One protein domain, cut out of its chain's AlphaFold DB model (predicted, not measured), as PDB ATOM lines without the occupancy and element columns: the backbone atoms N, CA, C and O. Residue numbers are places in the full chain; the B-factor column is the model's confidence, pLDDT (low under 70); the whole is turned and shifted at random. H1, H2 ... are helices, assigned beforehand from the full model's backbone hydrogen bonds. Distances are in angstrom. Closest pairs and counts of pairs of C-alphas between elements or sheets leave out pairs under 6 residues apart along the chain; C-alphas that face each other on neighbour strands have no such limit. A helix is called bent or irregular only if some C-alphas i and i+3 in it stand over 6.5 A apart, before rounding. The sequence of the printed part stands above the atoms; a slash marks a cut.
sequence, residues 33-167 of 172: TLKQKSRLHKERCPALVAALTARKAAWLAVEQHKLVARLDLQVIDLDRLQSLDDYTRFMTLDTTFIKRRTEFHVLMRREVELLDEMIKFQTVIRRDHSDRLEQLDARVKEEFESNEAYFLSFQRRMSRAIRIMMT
ATOM      1  N   THR A  33     -17.055 -35.845 -15.055       87.56
ATOM      2  CA  THR A  33     -17.605 -35.783 -13.694       87.56
ATOM      3  C   THR A  33     -18.336 -37.081 -13.330       87.56
ATOM      4  O   THR A  33     -18.123 -37.624 -12.244       87.56
ATOM      5  N   LEU A  34     -19.093 -37.678 -14.262       85.50
ATOM      6  CA  LEU A  34     -19.725 -38.990 -14.060       85.50
ATOM      7  C   LEU A  34     -18.691 -40.098 -13.794       85.50
ATOM      8  O   LEU A  34     -18.855 -40.911 -12.879       85.50
ATOM      9  N   LYS A  35     -17.591 -40.120 -14.558       86.31
ATOM     10  CA  LYS A  35     -16.486 -41.072 -14.347       86.31
ATOM     11  C   LYS A  35     -15.824 -40.877 -12.983       86.31
ATOM     12  O   LYS A  35     -15.524 -41.866 -12.313       86.31
ATOM     13  N   GLN A  36     -15.608 -39.631 -12.564       88.50
ATOM     14  CA  GLN A  36     -15.065 -39.320 -11.240       88.50
ATOM     15  C   GLN A  36     -15.999 -39.800 -10.127       88.50
ATOM     16  O   GLN A  36     -15.544 -40.500  -9.224       88.50
ATOM     17  N   LYS A  37     -17.307 -39.532 -10.234       87.19
ATOM     18  CA  LYS A  37     -18.310 -40.032  -9.285       87.19
ATOM     19  C   LYS A  37     -18.285 -41.560  -9.195       87.19
ATOM     20  O   LYS A  37     -18.288 -42.108  -8.098       87.19
ATOM     21  N   SER A  38     -18.215 -42.259 -10.331       85.00
ATOM     22  CA  SER A  38     -18.141 -43.726 -10.358       85.00
ATOM     23  C   SER A  38     -16.904 -44.265  -9.629       85.00
ATOM     24  O   SER A  38     -17.008 -45.232  -8.872       85.00
ATOM     25  N   ARG A  39     -15.737 -43.630  -9.804       87.38
ATOM     26  CA  ARG A  39     -14.515 -43.986  -9.060       87.38
ATOM     27  C   ARG A  39     -14.689 -43.745  -7.566       87.38
ATOM     28  O   ARG A  39     -14.438 -44.644  -6.773       87.38
ATOM     29  N   LEU A  40     -15.216 -42.583  -7.203       87.94
ATOM     30  CA  LEU A  40     -15.421 -42.212  -5.811       87.94
ATOM     31  C   LEU A  40     -16.427 -43.129  -5.104       87.94
ATOM     32  O   LEU A  40     -16.234 -43.494  -3.949       87.94
ATOM     33  N   HIS A  41     -17.452 -43.597  -5.817       82.44
ATOM     34  CA  HIS A  41     -18.380 -44.602  -5.311       82.44
ATOM     35  C   HIS A  41     -17.673 -45.919  -4.945       82.44
ATOM     36  O   HIS A  41     -17.975 -46.517  -3.909       82.44
ATOM     37  N   LYS A  42     -16.696 -46.354  -5.758       87.38
ATOM     38  CA  LYS A  42     -15.892 -47.559  -5.485       87.38
ATOM     39  C   LYS A  42     -15.011 -47.411  -4.244       87.38
ATOM     40  O   LYS A  42     -14.736 -48.413  -3.598       87.38
ATOM     41  N   GLU A  43     -14.607 -46.193  -3.896       87.56
ATOM     42  CA  GLU A  43     -13.841 -45.896  -2.676       87.56
ATOM     43  C   GLU A  43     -14.752 -45.735  -1.448       87.56
ATOM     44  O   GLU A  43     -14.443 -46.212  -0.352       87.56
ATOM     45  N   ARG A  44     -15.922 -45.113  -1.631       87.56
ATOM     46  CA  ARG A  44     -16.881 -44.834  -0.555       87.56
ATOM     47  C   ARG A  44     -17.502 -46.102   0.027       87.56
ATOM     48  O   ARG A  44     -17.687 -46.175   1.241       87.56
ATOM     49  N   CYS A  45     -17.837 -47.089  -0.804       85.94
ATOM     50  CA  CYS A  45     -18.473 -48.327  -0.339       85.94
ATOM     51  C   CYS A  45     -17.594 -49.111   0.661       85.94
ATOM     52  O   CYS A  45     -18.078 -49.405   1.757       85.94
ATOM     53  N   PRO A  46     -16.303 -49.377   0.384       88.81
ATOM     54  CA  PRO A  46     -15.385 -49.946   1.369       88.81
ATOM     55  C   PRO A  46     -15.243 -49.097   2.639       88.81
ATOM     56  O   PRO A  46     -15.242 -49.648   3.741       88.81
ATOM     57  N   ALA A  47     -15.172 -47.768   2.514       87.31
ATOM     58  CA  ALA A  47     -15.069 -46.875   3.671       87.31
ATOM     59  C   ALA A  47     -16.308 -46.953   4.584       87.31
ATOM     60  O   ALA A  47     -16.172 -46.978   5.809       87.31
ATOM     61  N   LEU A  48     -17.508 -47.067   4.003       86.81
ATOM     62  CA  LEU A  48     -18.747 -47.303   4.750       86.81
ATOM     63  C   LEU A  48     -18.687 -48.624   5.519       86.81
ATOM     64  O   LEU A  48     -18.986 -48.655   6.713       86.81
ATOM     65  N   VAL A  49     -18.278 -49.707   4.853       89.00
ATOM     66  CA  VAL A  49     -18.144 -51.026   5.487       89.00
ATOM     67  C   VAL A  49     -17.149 -50.961   6.646       89.00
ATOM     68  O   VAL A  49     -17.461 -51.420   7.741       89.00
ATOM     69  N   ALA A  50     -15.990 -50.328   6.455       88.38
ATOM     70  CA  ALA A  50     -14.995 -50.156   7.511       88.38
ATOM     71  C   ALA A  50     -15.542 -49.362   8.712       88.38
ATOM     72  O   ALA A  50     -15.310 -49.746   9.860       88.38
ATOM     73  N   ALA A  51     -16.300 -48.288   8.465       85.25
ATOM     74  CA  ALA A  51     -16.924 -47.489   9.518       85.25
ATOM     75  C   ALA A  51     -17.982 -48.279  10.307       85.25
ATOM     76  O   ALA A  51     -17.993 -48.229  11.538       85.25
ATOM     77  N   LEU A  52     -18.841 -49.042   9.621       86.94
ATOM     78  CA  LEU A  52     -19.860 -49.880  10.262       86.94
ATOM     79  C   LEU A  52     -19.240 -51.028  11.065       86.94
ATOM     80  O   LEU A  52     -19.684 -51.308  12.179       86.94
ATOM     81  N   THR A  53     -18.183 -51.651  10.546       89.12
ATOM     82  CA  THR A  53     -17.437 -52.690  11.266       89.12
ATOM     83  C   THR A  53     -16.780 -52.128  12.524       89.12
ATOM     84  O   THR A  53     -16.913 -52.725  13.591       89.12
ATOM     85  N   ALA A  54     -16.143 -50.955  12.440       84.19
ATOM     86  CA  ALA A  54     -15.553 -50.295  13.604       84.19
ATOM     87  C   ALA A  54     -16.614 -49.923  14.657       84.19
ATOM     88  O   ALA A  54     -16.410 -50.172  15.843       84.19
ATOM     89  N   ARG A  55     -17.781 -49.417  14.225       85.94
ATOM     90  CA  ARG A  55     -18.933 -49.151  15.106       85.94
ATOM     91  C   ARG A  55     -19.398 -50.411  15.828       85.94
ATOM     92  O   ARG A  55     -19.585 -50.391  17.041       85.94
ATOM     93  N   LYS A  56     -19.568 -51.513  15.092       87.25
ATOM     94  CA  LYS A  56     -20.001 -52.795  15.660       87.25
ATOM     95  C   LYS A  56     -18.986 -53.333  16.669       87.25
ATOM     96  O   LYS A  56     -19.394 -53.824  17.713       87.25
ATOM     97  N   ALA A  57     -17.690 -53.223  16.379       83.31
ATOM     98  CA  ALA A  57     -16.633 -53.652  17.292       83.31
ATOM     99  C   ALA A  57     -16.630 -52.839  18.598       83.31
ATOM    100  O   ALA A  57     -16.556 -53.430  19.673       83.31
ATOM    101  N   ALA A  58     -16.766 -51.512  18.508       80.06
ATOM    102  CA  ALA A  58     -16.884 -50.644  19.680       80.06
ATOM    103  C   ALA A  58     -18.113 -51.007  20.529       80.06
ATOM    104  O   ALA A  58     -17.988 -51.217  21.732       80.06
ATOM    105  N   TRP A  59     -19.277 -51.170  19.892       84.81
ATOM    106  CA  TRP A  59     -20.511 -51.560  20.576       84.81
ATOM    107  C   TRP A  59     -20.394 -52.928  21.260       84.81
ATOM    108  O   TRP A  59     -20.696 -53.050  22.443       84.81
ATOM    109  N   LEU A  60     -19.886 -53.946  20.555       84.94
ATOM    110  CA  LEU A  60     -19.694 -55.283  21.125       84.94
ATOM    111  C   LEU A  60     -18.747 -55.271  22.326       84.94
ATOM    112  O   LEU A  60     -19.005 -55.977  23.294       84.94
ATOM    113  N   ALA A  61     -17.671 -54.480  22.280       81.56
ATOM    114  CA  ALA A  61     -16.744 -54.372  23.401       81.56
ATOM    115  C   ALA A  61     -17.420 -53.762  24.641       81.56
ATOM    116  O   ALA A  61     -17.224 -54.264  25.747       81.56
ATOM    117  N   VAL A  62     -18.241 -52.723  24.455       77.56
ATOM    118  CA  VAL A  62     -19.013 -52.099  25.542       77.56
ATOM    119  C   VAL A  62     -20.021 -53.088  26.131       77.56
ATOM    120  O   VAL A  62     -20.063 -53.264  27.346       77.56
ATOM    121  N   GLU A  63     -20.796 -53.780  25.293       82.31
ATOM    122  CA  GLU A  63     -21.783 -54.763  25.759       82.31
ATOM    123  C   GLU A  63     -21.133 -55.951  26.479       82.31
ATOM    124  O   GLU A  63     -21.605 -56.376  27.532       82.31
ATOM    125  N   GLN A  64     -20.011 -56.460  25.966       80.31
ATOM    126  CA  GLN A  64     -19.253 -57.517  26.640       80.31
ATOM    127  C   GLN A  64     -18.762 -57.070  28.017       80.31
ATOM    128  O   GLN A  64     -18.871 -57.828  28.977       80.31
ATOM    129  N   HIS A  65     -18.259 -55.844  28.136       74.31
ATOM    130  CA  HIS A  65     -17.799 -55.328  29.420       74.31
ATOM    131  C   HIS A  65     -18.943 -55.126  30.417       74.31
ATOM    132  O   HIS A  65     -18.793 -55.527  31.568       74.31
ATOM    133  N   LYS A  66     -20.110 -54.625  29.984       73.81
ATOM    134  CA  LYS A  66     -21.321 -54.580  30.831       73.81
ATOM    135  C   LYS A  66     -21.655 -55.958  31.409       73.81
ATOM    136  O   LYS A  66     -21.900 -56.081  32.608       73.81
ATOM    137  N   LEU A  67     -21.630 -56.994  30.565       76.81
ATOM    138  CA  LEU A  67     -21.924 -58.372  30.967       76.81
ATOM    139  C   LEU A  67     -20.888 -58.925  31.955       76.81
ATOM    140  O   LEU A  67     -21.267 -59.518  32.965       76.81
ATOM    141  N   VAL A  68     -19.594 -58.733  31.677       72.25
ATOM    142  CA  VAL A  68     -18.493 -59.262  32.502       72.25
ATOM    143  C   VAL A  68     -18.404 -58.542  33.844       72.25
ATOM    144  O   VAL A  68     -18.348 -59.187  34.887       72.25
ATOM    145  N   ALA A  69     -18.442 -57.211  33.833       64.19
ATOM    146  CA  ALA A  69     -18.306 -56.399  35.035       64.19
ATOM    147  C   ALA A  69     -19.606 -56.321  35.860       64.19
ATOM    148  O   ALA A  69     -19.604 -55.771  36.964       64.19
ATOM    149  N   ARG A  70     -20.724 -56.860  35.339       64.25
ATOM    150  CA  ARG A  70     -22.084 -56.675  35.885       64.25
ATOM    151  C   ARG A  70     -22.372 -55.199  36.191       64.25
ATOM    152  O   ARG A  70     -23.009 -54.882  37.195       64.25
ATOM    153  N   LEU A  71     -21.837 -54.314  35.352       60.56
ATOM    154  CA  LEU A  71     -21.988 -52.872  35.472       60.56
ATOM    155  C   LEU A  71     -23.292 -52.479  34.787       60.56
ATOM    156  O   LEU A  71     -23.437 -52.627  33.572       60.56
ATOM    157  N   ASP A  72     -24.229 -51.957  35.570       57.28
ATOM    158  CA  ASP A  72     -25.277 -51.111  35.023       57.28
ATOM    159  C   ASP A  72     -24.633 -49.757  34.699       57.28
ATOM    160  O   ASP A  72     -24.117 -49.094  35.593       57.28
ATOM    161  N   LEU A  73     -24.627 -49.330  33.432       56.12
ATOM    162  CA  LEU A  73     -24.049 -48.029  33.058       56.12
ATOM    163  C   LEU A  73     -24.790 -46.835  33.689       56.12
ATOM    164  O   LEU A  73     -24.314 -45.707  33.573       56.12
ATOM    165  N   GLN A  74     -25.926 -47.057  34.358       51.88
ATOM    166  CA  GLN A  74     -26.580 -46.045  35.190       51.88
ATOM    167  C   GLN A  74     -25.912 -45.859  36.566       51.88
ATOM    168  O   GLN A  74     -26.116 -44.821  37.194       51.88
ATOM    169  N   VAL A  75     -25.088 -46.813  37.028       53.56
ATOM    170  CA  VAL A  75     -24.381 -46.778  38.320       53.56
ATOM    171  C   VAL A  75     -22.911 -47.163  38.114       53.56
ATOM    172  O   VAL A  75     -22.555 -48.337  38.037       53.56
ATOM    173  N   ILE A  76     -22.035 -46.160  38.022       56.66
ATOM    174  CA  ILE A  76     -20.587 -46.377  37.890       56.66
ATOM    175  C   ILE A  76     -20.014 -46.729  39.268       56.66
ATOM    176  O   ILE A  76     -19.827 -45.850  40.108       56.66
ATOM    177  N   ASP A  77     -19.720 -48.010  39.486       60.09
ATOM    178  CA  ASP A  77     -18.943 -48.488  40.632       60.09
ATOM    179  C   ASP A  77     -17.444 -48.429  40.287       60.09
ATOM    180  O   ASP A  77     -16.921 -49.276  39.553       60.09
ATOM    181  N   LEU A  78     -16.765 -47.382  40.768       59.72
ATOM    182  CA  LEU A  78     -15.338 -47.143  40.513       59.72
ATOM    183  C   LEU A  78     -14.440 -48.238  41.109       59.72
ATOM    184  O   LEU A  78     -13.351 -48.458  40.581       59.72
ATOM    185  N   ASP A  79     -14.909 -48.974  42.122       60.47
ATOM    186  CA  ASP A  79     -14.161 -50.075  42.741       60.47
ATOM    187  C   ASP A  79     -14.185 -51.351  41.874       60.47
ATOM    188  O   ASP A  79     -13.383 -52.268  42.070       60.47
ATOM    189  N   ARG A  80     -15.084 -51.414  40.879       59.16
ATOM    190  CA  ARG A  80     -15.235 -52.539  39.937       59.16
ATOM    191  C   ARG A  80     -14.646 -52.296  38.550       59.16
ATOM    192  O   ARG A  80     -14.653 -53.218  37.731       59.16
ATOM    193  N   LEU A  81     -14.133 -51.100  38.259       59.28
ATOM    194  CA  LEU A  81     -13.426 -50.817  37.005       59.28
ATOM    195  C   LEU A  81     -12.074 -51.541  37.016       59.28
ATOM    196  O   LEU A  81     -11.076 -51.043  37.527       59.28
ATOM    197  N   GLN A  82     -12.065 -52.763  36.482       58.38
ATOM    198  CA  GLN A  82     -10.999 -53.733  36.736       58.38
ATOM    199  C   GLN A  82      -9.634 -53.423  36.105       58.38
ATOM    200  O   GLN A  82      -8.663 -54.047  36.524       58.38
ATOM    201  N   SER A  83      -9.479 -52.489  35.158       62.94
ATOM    202  CA  SER A  83      -8.133 -52.090  34.713       62.94
ATOM    203  C   SER A  83      -8.096 -50.833  33.838       62.94
ATOM    204  O   SER A  83      -9.018 -50.541  33.075       62.94
ATOM    205  N   LEU A  84      -6.960 -50.132  33.878       66.88
ATOM    206  CA  LEU A  84      -6.575 -49.101  32.905       66.88
ATOM    207  C   LEU A  84      -6.510 -49.650  31.457       66.88
ATOM    208  O   LEU A  84      -6.662 -48.891  30.494       66.88
ATOM    209  N   ASP A  85      -6.334 -50.965  31.297       72.50
ATOM    210  CA  ASP A  85      -6.280 -51.649  30.001       72.50
ATOM    211  C   ASP A  85      -7.637 -51.640  29.286       72.50
ATOM    212  O   ASP A  85      -7.695 -51.353  28.087       72.50
ATOM    213  N   ASP A  86      -8.744 -51.864  30.005       68.44
ATOM    214  CA  ASP A  86     -10.096 -51.805  29.427       68.44
ATOM    215  C   ASP A  86     -10.431 -50.393  28.935       68.44
ATOM    216  O   ASP A  86     -10.947 -50.211  27.828       68.44
ATOM    217  N   TYR A  87     -10.057 -49.372  29.711       70.88
ATOM    218  CA  TYR A  87     -10.206 -47.978  29.303       70.88
ATOM    219  C   TYR A  87      -9.400 -47.673  28.031       70.88
ATOM    220  O   TYR A  87      -9.935 -47.131  27.059       70.88
ATOM    221  N   THR A  88      -8.133 -48.091  27.990       77.44
ATOM    222  CA  THR A  88      -7.256 -47.918  26.819       77.44
ATOM    223  C   THR A  88      -7.822 -48.624  25.581       77.44
ATOM    224  O   THR A  88      -7.800 -48.079  24.468       77.44
ATOM    225  N   ARG A  89      -8.406 -49.813  25.765       79.62
ATOM    226  CA  ARG A  89      -9.079 -50.574  24.709       79.62
ATOM    227  C   ARG A  89     -10.310 -49.843  24.167       79.62
ATOM    228  O   ARG A  89     -10.443 -49.735  22.945       79.62
ATOM    229  N   PHE A  90     -11.181 -49.307  25.024       78.38
ATOM    230  CA  PHE A  90     -12.345 -48.532  24.573       78.38
ATOM    231  C   PHE A  90     -11.945 -47.261  23.837       78.38
ATOM    232  O   PHE A  90     -12.470 -46.999  22.754       78.38
ATOM    233  N   MET A  91     -10.962 -46.525  24.359       80.75
ATOM    234  CA  MET A  91     -10.447 -45.321  23.705       80.75
ATOM    235  C   MET A  91      -9.881 -45.626  22.313       80.75
ATOM    236  O   MET A  91     -10.108 -44.868  21.366       80.75
ATOM    237  N   THR A  92      -9.198 -46.762  22.154       85.25
ATOM    238  CA  THR A  92      -8.665 -47.202  20.855       85.25
ATOM    239  C   THR A  92      -9.782 -47.538  19.864       85.25
ATOM    240  O   THR A  92      -9.717 -47.143  18.693       85.25
ATOM    241  N   LEU A  93     -10.830 -48.233  20.316       81.62
ATOM    242  CA  LEU A  93     -11.989 -48.571  19.484       81.62
ATOM    243  C   LEU A  93     -12.782 -47.326  19.072       81.62
ATOM    244  O   LEU A  93     -13.124 -47.194  17.895       81.62
ATOM    245  N   ASP A  94     -13.010 -46.392  19.997       78.38
ATOM    246  CA  ASP A  94     -13.721 -45.142  19.711       78.38
ATOM    247  C   ASP A  94     -12.923 -44.258  18.744       78.38
ATOM    248  O   ASP A  94     -13.444 -43.811  17.721       78.38
ATOM    249  N   THR A  95     -11.611 -44.115  18.968       86.56
ATOM    250  CA  THR A  95     -10.718 -43.385  18.051       86.56
ATOM    251  C   THR A  95     -10.721 -44.009  16.653       86.56
ATOM    252  O   THR A  95     -10.801 -43.299  15.646       86.56
ATOM    253  N   THR A  96     -10.695 -45.343  16.569       86.56
ATOM    254  CA  THR A  96     -10.761 -46.066  15.291       86.56
ATOM    255  C   THR A  96     -12.093 -45.821  14.586       86.56
ATOM    256  O   THR A  96     -12.107 -45.511  13.391       86.56
ATOM    257  N   PHE A  97     -13.213 -45.904  15.307       85.31
ATOM    258  CA  PHE A  97     -14.530 -45.604  14.755       85.31
ATOM    259  C   PHE A  97     -14.620 -44.157  14.252       85.31
ATOM    260  O   PHE A  97     -15.031 -43.934  13.111       85.31
ATOM    261  N   ILE A  98     -14.181 -43.177  15.049       84.94
ATOM    262  CA  ILE A  98     -14.174 -41.757  14.672       84.94
ATOM    263  C   ILE A  98     -13.359 -41.539  13.396       84.94
ATOM    264  O   ILE A  98     -13.822 -40.836  12.489       84.94
ATOM    265  N   LYS A  99     -12.178 -42.160  13.294       88.50
ATOM    266  CA  LYS A  99     -11.327 -42.073  12.104       88.50
ATOM    267  C   LYS A  99     -12.043 -42.622  10.869       88.50
ATOM    268  O   LYS A  99     -12.187 -41.899   9.886       88.50
ATOM    269  N   ARG A 100     -12.568 -43.851  10.933       87.00
ATOM    270  CA  ARG A 100     -13.266 -44.488   9.798       87.00
ATOM    271  C   ARG A 100     -14.534 -43.745   9.390       87.00
ATOM    272  O   ARG A 100     -14.802 -43.581   8.202       87.00
ATOM    273  N   ARG A 101     -15.296 -43.241  10.362       85.62
ATOM    274  CA  ARG A 101     -16.470 -42.399  10.102       85.62
ATOM    275  C   ARG A 101     -16.076 -41.108   9.388       85.62
ATOM    276  O   ARG A 101     -16.758 -40.713   8.449       85.62
ATOM    277  N   THR A 102     -14.988 -40.466   9.810       87.50
ATOM    278  CA  THR A 102     -14.479 -39.243   9.170       87.50
ATOM    279  C   THR A 102     -14.037 -39.509   7.732       87.50
ATOM    280  O   THR A 102     -14.435 -38.764   6.840       87.50
ATOM    281  N   GLU A 103     -13.294 -40.594   7.489       89.19
ATOM    282  CA  GLU A 103     -12.892 -41.028   6.141       89.19
ATOM    283  C   GLU A 103     -14.118 -41.202   5.227       89.19
ATOM    284  O   GLU A 103     -14.202 -40.588   4.163       89.19
ATOM    285  N   PHE A 104     -15.127 -41.954   5.682       87.31
ATOM    286  CA  PHE A 104     -16.386 -42.120   4.950       87.31
ATOM    287  C   PHE A 104     -17.112 -40.785   4.710       87.31
ATOM    288  O   PHE A 104     -17.618 -40.534   3.615       87.31
ATOM    289  N   HIS A 105     -17.153 -39.909   5.715       86.50
ATOM    290  CA  HIS A 105     -17.832 -38.620   5.630       86.50
ATOM    291  C   HIS A 105     -17.178 -37.671   4.614       86.50
ATOM    292  O   HIS A 105     -17.877 -36.925   3.925       86.50
ATOM    293  N   VAL A 106     -15.847 -37.666   4.515       89.44
ATOM    294  CA  VAL A 106     -15.122 -36.873   3.508       89.44
ATOM    295  C   VAL A 106     -15.499 -37.334   2.100       89.44
ATOM    296  O   VAL A 106     -15.854 -36.501   1.266       89.44
ATOM    297  N   LEU A 107     -15.527 -38.648   1.862       89.75
ATOM    298  CA  LEU A 107     -15.939 -39.213   0.574       89.75
ATOM    299  C   LEU A 107     -17.404 -38.882   0.254       89.75
ATOM    300  O   LEU A 107     -17.706 -38.422  -0.842       89.75
ATOM    301  N   MET A 108     -18.314 -39.027   1.221       86.00
ATOM    302  CA  MET A 108     -19.722 -38.630   1.062       86.00
ATOM    303  C   MET A 108     -19.877 -37.162   0.648       86.00
ATOM    304  O   MET A 108     -20.654 -36.871  -0.259       86.00
ATOM    305  N   ARG A 109     -19.144 -36.236   1.285       89.06
ATOM    306  CA  ARG A 109     -19.177 -34.812   0.915       89.06
ATOM    307  C   ARG A 109     -18.702 -34.591  -0.514       89.06
ATOM    308  O   ARG A 109     -19.384 -33.910  -1.273       89.06
ATOM    309  N   ARG A 110     -17.597 -35.229  -0.898       89.88
ATOM    310  CA  ARG A 110     -17.071 -35.117  -2.257       89.88
ATOM    311  C   ARG A 110     -18.037 -35.677  -3.306       89.88
ATOM    312  O   ARG A 110     -18.135 -35.122  -4.393       89.88
ATOM    313  N   GLU A 111     -18.788 -36.736  -2.994       88.25
ATOM    314  CA  GLU A 111     -19.826 -37.243  -3.903       88.25
ATOM    315  C   GLU A 111     -20.994 -36.258  -4.062       88.25
ATOM    316  O   GLU A 111     -21.520 -36.128  -5.164       88.25
ATOM    317  N   VAL A 112     -21.385 -35.546  -2.996       88.38
ATOM    318  CA  VAL A 112     -22.394 -34.473  -3.080       88.38
ATOM    319  C   VAL A 112     -21.903 -33.328  -3.968       88.38
ATOM    320  O   VAL A 112     -22.647 -32.907  -4.845       88.38
ATOM    321  N   GLU A 113     -20.655 -32.883  -3.811       90.12
ATOM    322  CA  GLU A 113     -20.067 -31.826  -4.654       90.12
ATOM    323  C   GLU A 113     -20.094 -32.198  -6.143       90.12
ATOM    324  O   GLU A 113     -20.496 -31.396  -6.983       90.12
ATOM    325  N   LEU A 114     -19.732 -33.443  -6.476       88.62
ATOM    326  CA  LEU A 114     -19.792 -33.925  -7.858       88.62
ATOM    327  C   LEU A 114     -21.231 -33.956  -8.390       88.62
ATOM    328  O   LEU A 114     -21.448 -33.660  -9.559       88.62
ATOM    329  N   LEU A 115     -22.225 -34.289  -7.561       87.56
ATOM    330  CA  LEU A 115     -23.632 -34.221  -7.972       87.56
ATOM    331  C   LEU A 115     -24.080 -32.784  -8.241       87.56
ATOM    332  O   LEU A 115     -24.787 -32.562  -9.222       87.56
ATOM    333  N   ASP A 116     -23.653 -31.825  -7.420       89.31
ATOM    334  CA  ASP A 116     -23.952 -30.404  -7.624       89.31
ATOM    335  C   ASP A 116     -23.358 -29.901  -8.948       89.31
ATOM    336  O   ASP A 116     -24.041 -29.232  -9.728       89.31
ATOM    337  N   GLU A 117     -22.110 -30.279  -9.248       89.50
ATOM    338  CA  GLU A 117     -21.472 -29.996 -10.537       89.50
ATOM    339  C   GLU A 117     -22.255 -30.615 -11.704       89.50
ATOM    340  O   GLU A 117     -22.520 -29.936 -12.696       89.50
ATOM    341  N   MET A 118     -22.680 -31.876 -11.584       87.31
ATOM    342  CA  MET A 118     -23.460 -32.558 -12.625       87.31
ATOM    343  C   MET A 118     -24.807 -31.874 -12.879       87.31
ATOM    344  O   MET A 118     -25.150 -31.636 -14.036       87.31
ATOM    345  N   ILE A 119     -25.536 -31.501 -11.822       87.19
ATOM    346  CA  ILE A 119     -26.803 -30.760 -11.925       87.19
ATOM    347  C   ILE A 119     -26.574 -29.410 -12.617       87.19
ATOM    348  O   ILE A 119     -27.339 -29.017 -13.504       87.19
ATOM    349  N   LYS A 120     -25.489 -28.707 -12.267       88.56
ATOM    350  CA  LYS A 120     -25.115 -27.442 -12.909       88.56
ATOM    351  C   LYS A 120     -24.842 -27.630 -14.402       88.56
ATOM    352  O   LYS A 120     -25.366 -26.861 -15.205       88.56
ATOM    353  N   PHE A 121     -24.073 -28.648 -14.787       84.50
ATOM    354  CA  PHE A 121     -23.802 -28.927 -16.199       84.50
ATOM    355  C   PHE A 121     -25.068 -29.321 -16.962       84.50
ATOM    356  O   PHE A 121     -25.277 -28.814 -18.060       84.50
ATOM    357  N   GLN A 122     -25.953 -30.135 -16.381       84.19
ATOM    358  CA  GLN A 122     -27.241 -30.456 -17.006       84.19
ATOM    359  C   GLN A 122     -28.109 -29.207 -17.213       84.19
ATOM    360  O   GLN A 122     -28.716 -29.047 -18.271       84.19
ATOM    361  N   THR A 123     -28.107 -28.287 -16.243       86.06
ATOM    362  CA  THR A 123     -28.821 -27.006 -16.346       86.06
ATOM    363  C   THR A 123     -28.270 -26.142 -17.483       86.06
ATOM    364  O   THR A 123     -29.045 -25.610 -18.275       86.06
ATOM    365  N   VAL A 124     -26.941 -26.025 -17.596       85.69
ATOM    366  CA  VAL A 124     -26.274 -25.274 -18.677       85.69
ATOM    367  C   VAL A 124     -26.583 -25.889 -20.039       85.69
ATOM    368  O   VAL A 124     -26.989 -25.174 -20.946       85.69
ATOM    369  N   ILE A 125     -26.474 -27.214 -20.171       84.00
ATOM    370  CA  ILE A 125     -26.760 -27.914 -21.430       84.00
ATOM    371  C   ILE A 125     -28.207 -27.669 -21.870       84.00
ATOM    372  O   ILE A 125     -28.444 -27.387 -23.039       84.00
ATOM    373  N   ARG A 126     -29.178 -27.704 -20.953       83.81
ATOM    374  CA  ARG A 126     -30.567 -27.370 -21.300       83.81
ATOM    375  C   ARG A 126     -30.743 -25.922 -21.710       83.81
ATOM    376  O   ARG A 126     -31.422 -25.651 -22.689       83.81
ATOM    377  N   ARG A 127     -30.165 -24.994 -20.952       84.38
ATOM    378  CA  ARG A 127     -30.338 -23.563 -21.205       84.38
ATOM    379  C   ARG A 127     -29.717 -23.146 -22.537       84.38
ATOM    380  O   ARG A 127     -30.350 -22.430 -23.303       84.38
ATOM    381  N   ASP A 128     -28.491 -23.591 -22.784       83.81
ATOM    382  CA  ASP A 128     -27.645 -23.042 -23.843       83.81
ATOM    383  C   ASP A 128     -27.578 -23.969 -25.071       83.81
ATOM    384  O   ASP A 128     -27.183 -23.538 -26.157       83.81
ATOM    385  N   HIS A 129     -27.980 -25.239 -24.921       81.62
ATOM    386  CA  HIS A 129     -27.875 -26.278 -25.951       81.62
ATOM    387  C   HIS A 129     -29.154 -27.134 -26.088       81.62
ATOM    388  O   HIS A 129     -29.076 -28.286 -26.523       81.62
ATOM    389  N   SER A 130     -30.334 -26.579 -25.767       81.62
ATOM    390  CA  SER A 130     -31.634 -27.274 -25.882       81.62
ATOM    391  C   SER A 130     -31.873 -27.864 -27.271       81.62
ATOM    392  O   SER A 130     -32.272 -29.018 -27.392       81.62
ATOM    393  N   ASP A 131     -31.570 -27.110 -28.328       82.62
ATOM    394  CA  ASP A 131     -31.793 -27.554 -29.709       82.62
ATOM    395  C   ASP A 131     -30.973 -28.806 -30.044       82.62
ATOM    396  O   ASP A 131     -31.407 -29.664 -30.808       82.62
ATOM    397  N   ARG A 132     -29.786 -28.942 -29.438       79.06
ATOM    398  CA  ARG A 132     -28.941 -30.130 -29.595       79.06
ATOM    399  C   ARG A 132     -29.474 -31.312 -28.796       79.06
ATOM    400  O   ARG A 132     -29.355 -32.431 -29.278       79.06
ATOM    401  N   LEU A 133     -30.076 -31.083 -27.626       79.50
ATOM    402  CA  LEU A 133     -30.766 -32.134 -26.870       79.50
ATOM    403  C   LEU A 133     -31.972 -32.687 -27.640       79.50
ATOM    404  O   LEU A 133     -32.189 -33.894 -27.626       79.50
ATOM    405  N   GLU A 134     -32.725 -31.830 -28.334       80.88
ATOM    406  CA  GLU A 134     -33.864 -32.249 -29.169       80.88
ATOM    407  C   GLU A 134     -33.440 -33.054 -30.408       80.88
ATOM    408  O   GLU A 134     -34.215 -33.846 -30.931       80.88
ATOM    409  N   GLN A 135     -32.195 -32.879 -30.861       83.00
ATOM    410  CA  GLN A 135     -31.608 -33.646 -31.962       83.00
ATOM    411  C   GLN A 135     -31.035 -35.002 -31.523       83.00
ATOM    412  O   GLN A 135     -30.612 -35.784 -32.378       83.00
ATOM    413  N   LEU A 136     -30.969 -35.285 -30.217       79.81
ATOM    414  CA  LEU A 136     -30.490 -36.572 -29.724       79.81
ATOM    415  C   LEU A 136     -31.511 -37.678 -29.985       79.81
ATOM    416  O   LEU A 136     -32.718 -37.454 -30.042       79.81
ATOM    417  N   ASP A 137     -31.002 -38.904 -30.068       86.69
ATOM    418  CA  ASP A 137     -31.845 -40.092 -30.055       86.69
ATOM    419  C   ASP A 137     -32.737 -40.109 -28.802       86.69
ATOM    420  O   ASP A 137     -32.289 -39.774 -27.698       86.69
ATOM    421  N   ALA A 138     -33.998 -40.520 -28.972       85.25
ATOM    422  CA  ALA A 138     -35.007 -40.496 -27.915       85.25
ATOM    423  C   ALA A 138     -34.547 -41.231 -26.646       85.25
ATOM    424  O   ALA A 138     -34.787 -40.753 -25.539       85.25
ATOM    425  N   ARG A 139     -33.808 -42.340 -26.796       84.69
ATOM    426  CA  ARG A 139     -33.260 -43.098 -25.667       84.69
ATOM    427  C   ARG A 139     -32.201 -42.304 -24.907       84.69
ATOM    428  O   ARG A 139     -32.158 -42.348 -23.683       84.69
ATOM    429  N   VAL A 140     -31.337 -41.585 -25.623       79.00
ATOM    430  CA  VAL A 140     -30.270 -40.772 -25.021       79.00
ATOM    431  C   VAL A 140     -30.867 -39.569 -24.292       79.00
ATOM    432  O   VAL A 140     -30.416 -39.224 -23.199       79.00
ATOM    433  N   LYS A 141     -31.908 -38.959 -24.867       79.25
ATOM    434  CA  LYS A 141     -32.664 -37.878 -24.229       79.25
ATOM    435  C   LYS A 141     -33.344 -38.357 -22.943       79.25
ATOM    436  O   LYS A 141     -33.168 -37.735 -21.897       79.25
ATOM    437  N   GLU A 142     -34.038 -39.492 -22.994       82.88
ATOM    438  CA  GLU A 142     -34.682 -40.098 -21.822       82.88
ATOM    439  C   GLU A 142     -33.658 -40.454 -20.730       82.88
ATOM    440  O   GLU A 142     -33.866 -40.163 -19.551       82.88
ATOM    441  N   GLU A 143     -32.505 -41.016 -21.104       81.50
ATOM    442  CA  GLU A 143     -31.424 -41.320 -20.164       81.50
ATOM    443  C   GLU A 143     -30.844 -40.047 -19.525       81.50
ATOM    444  O   GLU A 143     -30.563 -40.025 -18.324       81.50
ATOM    445  N   PHE A 144     -30.702 -38.962 -20.289       80.50
ATOM    446  CA  PHE A 144     -30.255 -37.669 -19.770       80.50
ATOM    447  C   PHE A 144     -31.234 -37.093 -18.733       80.50
ATOM    448  O   PHE A 144     -30.801 -36.646 -17.666       80.50
ATOM    449  N   GLU A 145     -32.537 -37.142 -19.012       78.94
ATOM    450  CA  GLU A 145     -33.590 -36.667 -18.102       78.94
ATOM    451  C   GLU A 145     -33.718 -37.547 -16.848       78.94
ATOM    452  O   GLU A 145     -33.764 -37.038 -15.724       78.94
ATOM    453  N   SER A 146     -33.684 -38.871 -17.014       81.00
ATOM    454  CA  SER A 146     -33.721 -39.837 -15.909       81.00
ATOM    455  C   SER A 146     -32.529 -39.669 -14.958       81.00
ATOM    456  O   SER A 146     -32.681 -39.670 -13.729       81.00
ATOM    457  N   ASN A 147     -31.338 -39.433 -15.515       80.00
ATOM    458  CA  ASN A 147     -30.125 -39.203 -14.738       80.00
ATOM    459  C   ASN A 147     -30.216 -37.958 -13.849       80.00
ATOM    460  O   ASN A 147     -29.745 -37.995 -12.714       80.00
ATOM    461  N   GLU A 148     -30.850 -36.880 -14.309       78.19
ATOM    462  CA  GLU A 148     -31.030 -35.676 -13.491       78.19
ATOM    463  C   GLU A 148     -31.923 -35.937 -12.271       78.19
ATOM    464  O   GLU A 148     -31.551 -35.616 -11.136       78.19
ATOM    465  N   ALA A 149     -33.088 -36.557 -12.484       80.75
ATOM    466  CA  ALA A 149     -34.000 -36.903 -11.398       80.75
ATOM    467  C   ALA A 149     -33.308 -37.819 -10.372       80.75
ATOM    468  O   ALA A 149     -33.434 -37.639  -9.151       80.75
ATOM    469  N   TYR A 150     -32.504 -38.763 -10.866       83.06
ATOM    470  CA  TYR A 150     -31.650 -39.593 -10.031       83.06
ATOM    471  C   TYR A 150     -30.621 -38.759  -9.249       83.06
ATOM    472  O   TYR A 150     -30.537 -38.914  -8.028       83.06
ATOM    473  N   PHE A 151     -29.885 -37.842  -9.885       82.62
ATOM    474  CA  PHE A 151     -28.886 -37.010  -9.203       82.62
ATOM    475  C   PHE A 151     -29.503 -36.146  -8.107       82.62
ATOM    476  O   PHE A 151     -29.007 -36.175  -6.980       82.62
ATOM    477  N   LEU A 152     -30.622 -35.475  -8.382       83.38
ATOM    478  CA  LEU A 152     -31.336 -34.653  -7.400       83.38
ATOM    479  C   LEU A 152     -31.827 -35.482  -6.209       83.38
ATOM    480  O   LEU A 152     -31.643 -35.104  -5.046       83.38
ATOM    481  N   SER A 153     -32.453 -36.632  -6.469       86.00
ATOM    482  CA  SER A 153     -32.950 -37.500  -5.396       86.00
ATOM    483  C   SER A 153     -31.807 -38.059  -4.539       86.00
ATOM    484  O   SER A 153     -31.903 -38.093  -3.306       86.00
ATOM    485  N   PHE A 154     -30.701 -38.444  -5.173       83.31
ATOM    486  CA  PHE A 154     -29.539 -39.011  -4.510       83.31
ATOM    487  C   PHE A 154     -28.765 -37.957  -3.702       83.31
ATOM    488  O   PHE A 154     -28.449 -38.199  -2.535       83.31
ATOM    489  N   GLN A 155     -28.573 -36.754  -4.251       87.88
ATOM    490  CA  GLN A 155     -27.980 -35.598  -3.566       87.88
ATOM    491  C   GLN A 155     -28.769 -35.242  -2.296       87.88
ATOM    492  O   GLN A 155     -28.179 -35.087  -1.221       87.88
ATOM    493  N   ARG A 156     -30.110 -35.202  -2.367       88.69
ATOM    494  CA  ARG A 156     -30.976 -34.961  -1.195       88.69
ATOM    495  C   ARG A 156     -30.816 -36.038  -0.124       88.69
ATOM    496  O   ARG A 156     -30.720 -35.713   1.063       88.69
ATOM    497  N   ARG A 157     -30.783 -37.315  -0.522       87.00
ATOM    498  CA  ARG A 157     -30.591 -38.444   0.405       87.00
ATOM    499  C   ARG A 157     -29.234 -38.366   1.104       87.00
ATOM    500  O   ARG A 157     -29.188 -38.466   2.328       87.00
ATOM    501  N   MET A 158     -28.155 -38.127   0.359       85.00
ATOM    502  CA  MET A 158     -26.812 -38.021   0.938       85.00
ATOM    503  C   MET A 158     -26.655 -36.792   1.832       85.00
ATOM    504  O   MET A 158     -26.120 -36.909   2.930       85.00
ATOM    505  N   SER A 159     -27.199 -35.645   1.428       86.81
ATOM    506  CA  SER A 159     -27.186 -34.425   2.247       86.81
ATOM    507  C   SER A 159     -27.930 -34.620   3.570       86.81
ATOM    508  O   SER A 159     -27.470 -34.177   4.625       86.81
ATOM    509  N   ARG A 160     -29.062 -35.337   3.543       87.75
ATOM    510  CA  ARG A 160     -29.786 -35.716   4.762       87.75
ATOM    511  C   ARG A 160     -28.956 -36.657   5.635       87.75
ATOM    512  O   ARG A 160     -28.880 -36.430   6.838       87.75
ATOM    513  N   ALA A 161     -28.319 -37.669   5.049       83.94
ATOM    514  CA  ALA A 161     -27.458 -38.593   5.785       83.94
ATOM    515  C   ALA A 161     -26.263 -37.876   6.440       83.94
ATOM    516  O   ALA A 161     -25.981 -38.116   7.608       83.94
ATOM    517  N   ILE A 162     -25.616 -36.944   5.730       84.69
ATOM    518  CA  ILE A 162     -24.558 -36.076   6.276       84.69
ATOM    519  C   ILE A 162     -25.069 -35.293   7.481       84.69
ATOM    520  O   ILE A 162     -24.425 -35.282   8.528       84.69
ATOM    521  N   ARG A 163     -26.256 -34.686   7.368       86.00
ATOM    522  CA  ARG A 163     -26.864 -33.951   8.480       86.00
ATOM    523  C   ARG A 163     -27.090 -34.853   9.693       86.00
ATOM    524  O   ARG A 163     -26.692 -34.467  10.783       86.00
ATOM    525  N   ILE A 164     -27.651 -36.048   9.492       82.94
ATOM    526  CA  ILE A 164     -27.876 -37.029  10.565       82.94
ATOM    527  C   ILE A 164     -26.552 -37.393  11.244       82.94
ATOM    528  O   ILE A 164     -26.458 -37.301  12.464       82.94
ATOM    529  N   MET A 165     -25.513 -37.715  10.468       75.50
ATOM    530  CA  MET A 165     -24.186 -38.053  11.003       75.50
ATOM    531  C   MET A 165     -23.544 -36.910  11.801       75.50
ATOM    532  O   MET A 165     -22.796 -37.173  12.740       75.50
ATOM    533  N   MET A 166     -23.820 -35.655  11.438       72.88
ATOM    534  CA  MET A 166     -23.351 -34.469  12.165       72.88
ATOM    535  C   MET A 166     -24.160 -34.202  13.441       72.88
ATOM    536  O   MET A 166     -23.632 -33.628  14.392       72.88
ATOM    537  N   THR A 167     -25.437 -34.597  13.467       72.81
ATOM    538  CA  THR A 167     -26.330 -34.421  14.624       72.81
ATOM    539  C   THR A 167     -26.319 -35.594  15.600       72.81
ATOM    540  O   THR A 167     -26.686 -35.395  16.756       72.81
TER     541      THR A 167
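What this domain is: This is residues 33 to 167 of the 172 residues of an uncharacterized protein of Aureobasidium pullulans (UniProt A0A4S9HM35). Three helices make a long, thin rod: H2 runs along most of its length, H1 lies alongside it from one end, and H3 folds back along it from the other end. The long loop of residues 70 to 83 makes one tip of the rod, and the turn from H2 to H3 makes the other; H1 and H3 pack on H2 but not on each other. The printed part has 135 residues with three named helices, in the order H1, H2, H3, and no named strand; the class is all helix. The whole is extended, with a radius of gyration of the C-alphas of 23.1 A, and spans 78 by 25 by 20 A.

How they stand to each other: H1, residues 33 to 69, and H2, residues 84 to 134, form a helical hairpin. They touch, the closest C-alphas being those of Ala 51 and Arg 100, 4.7 A apart. Their lines stand at a shallow tilt of 24 degrees, and they run opposite ways. H2 and H3, residues 138 to 167, form a second helical hairpin. They touch, the closest C-alphas being those of Val 112 and Gln 155, 5.7 A apart. Their lines stand at a shallow tilt of 30 degrees, and they run opposite ways. H1 and H3 are apart. In H3 every O i to N i+4 pair is within hydrogen-bond range; in H1 it is 32 of 33 pairs and in H2 45 of 47.

Where its parts are: H1 begins at C-alpha 33, at (-17.605, -35.783, -13.694), and measures 52.9 A from first to last C-alpha, with a kink of 27 degrees near residue 43. H2 begins at C-alpha 84, at (-6.575, -49.101, 32.905), and is the longest helix by residues, 51 of them over 69.9 A. H2 has a kink of 81 degrees near residue 128 and is irregular, C-alphas 128 and 131 being 8.5 A apart; its line is a rough one. H3 measures 43.8 A and ends at C-alpha 167, at (-26.330, -34.421, 14.624).

The domain as a whole: The two C-alphas farthest apart are those of Asp 79 and Gln 135, at 78.5 A. The printed part has no cut. The link from H1 to H2, with 14 residues, is long, and the link from H2 to H3, with 3 residues, is tight. Residues 127 to 132, which belong to H2, stand free, and so do residues 135 to 140, of which 138 to 140 belong to H3. The mean pLDDT of the printed part is 81.0; it is under 70 in residues 69 to 84 and in residue 86.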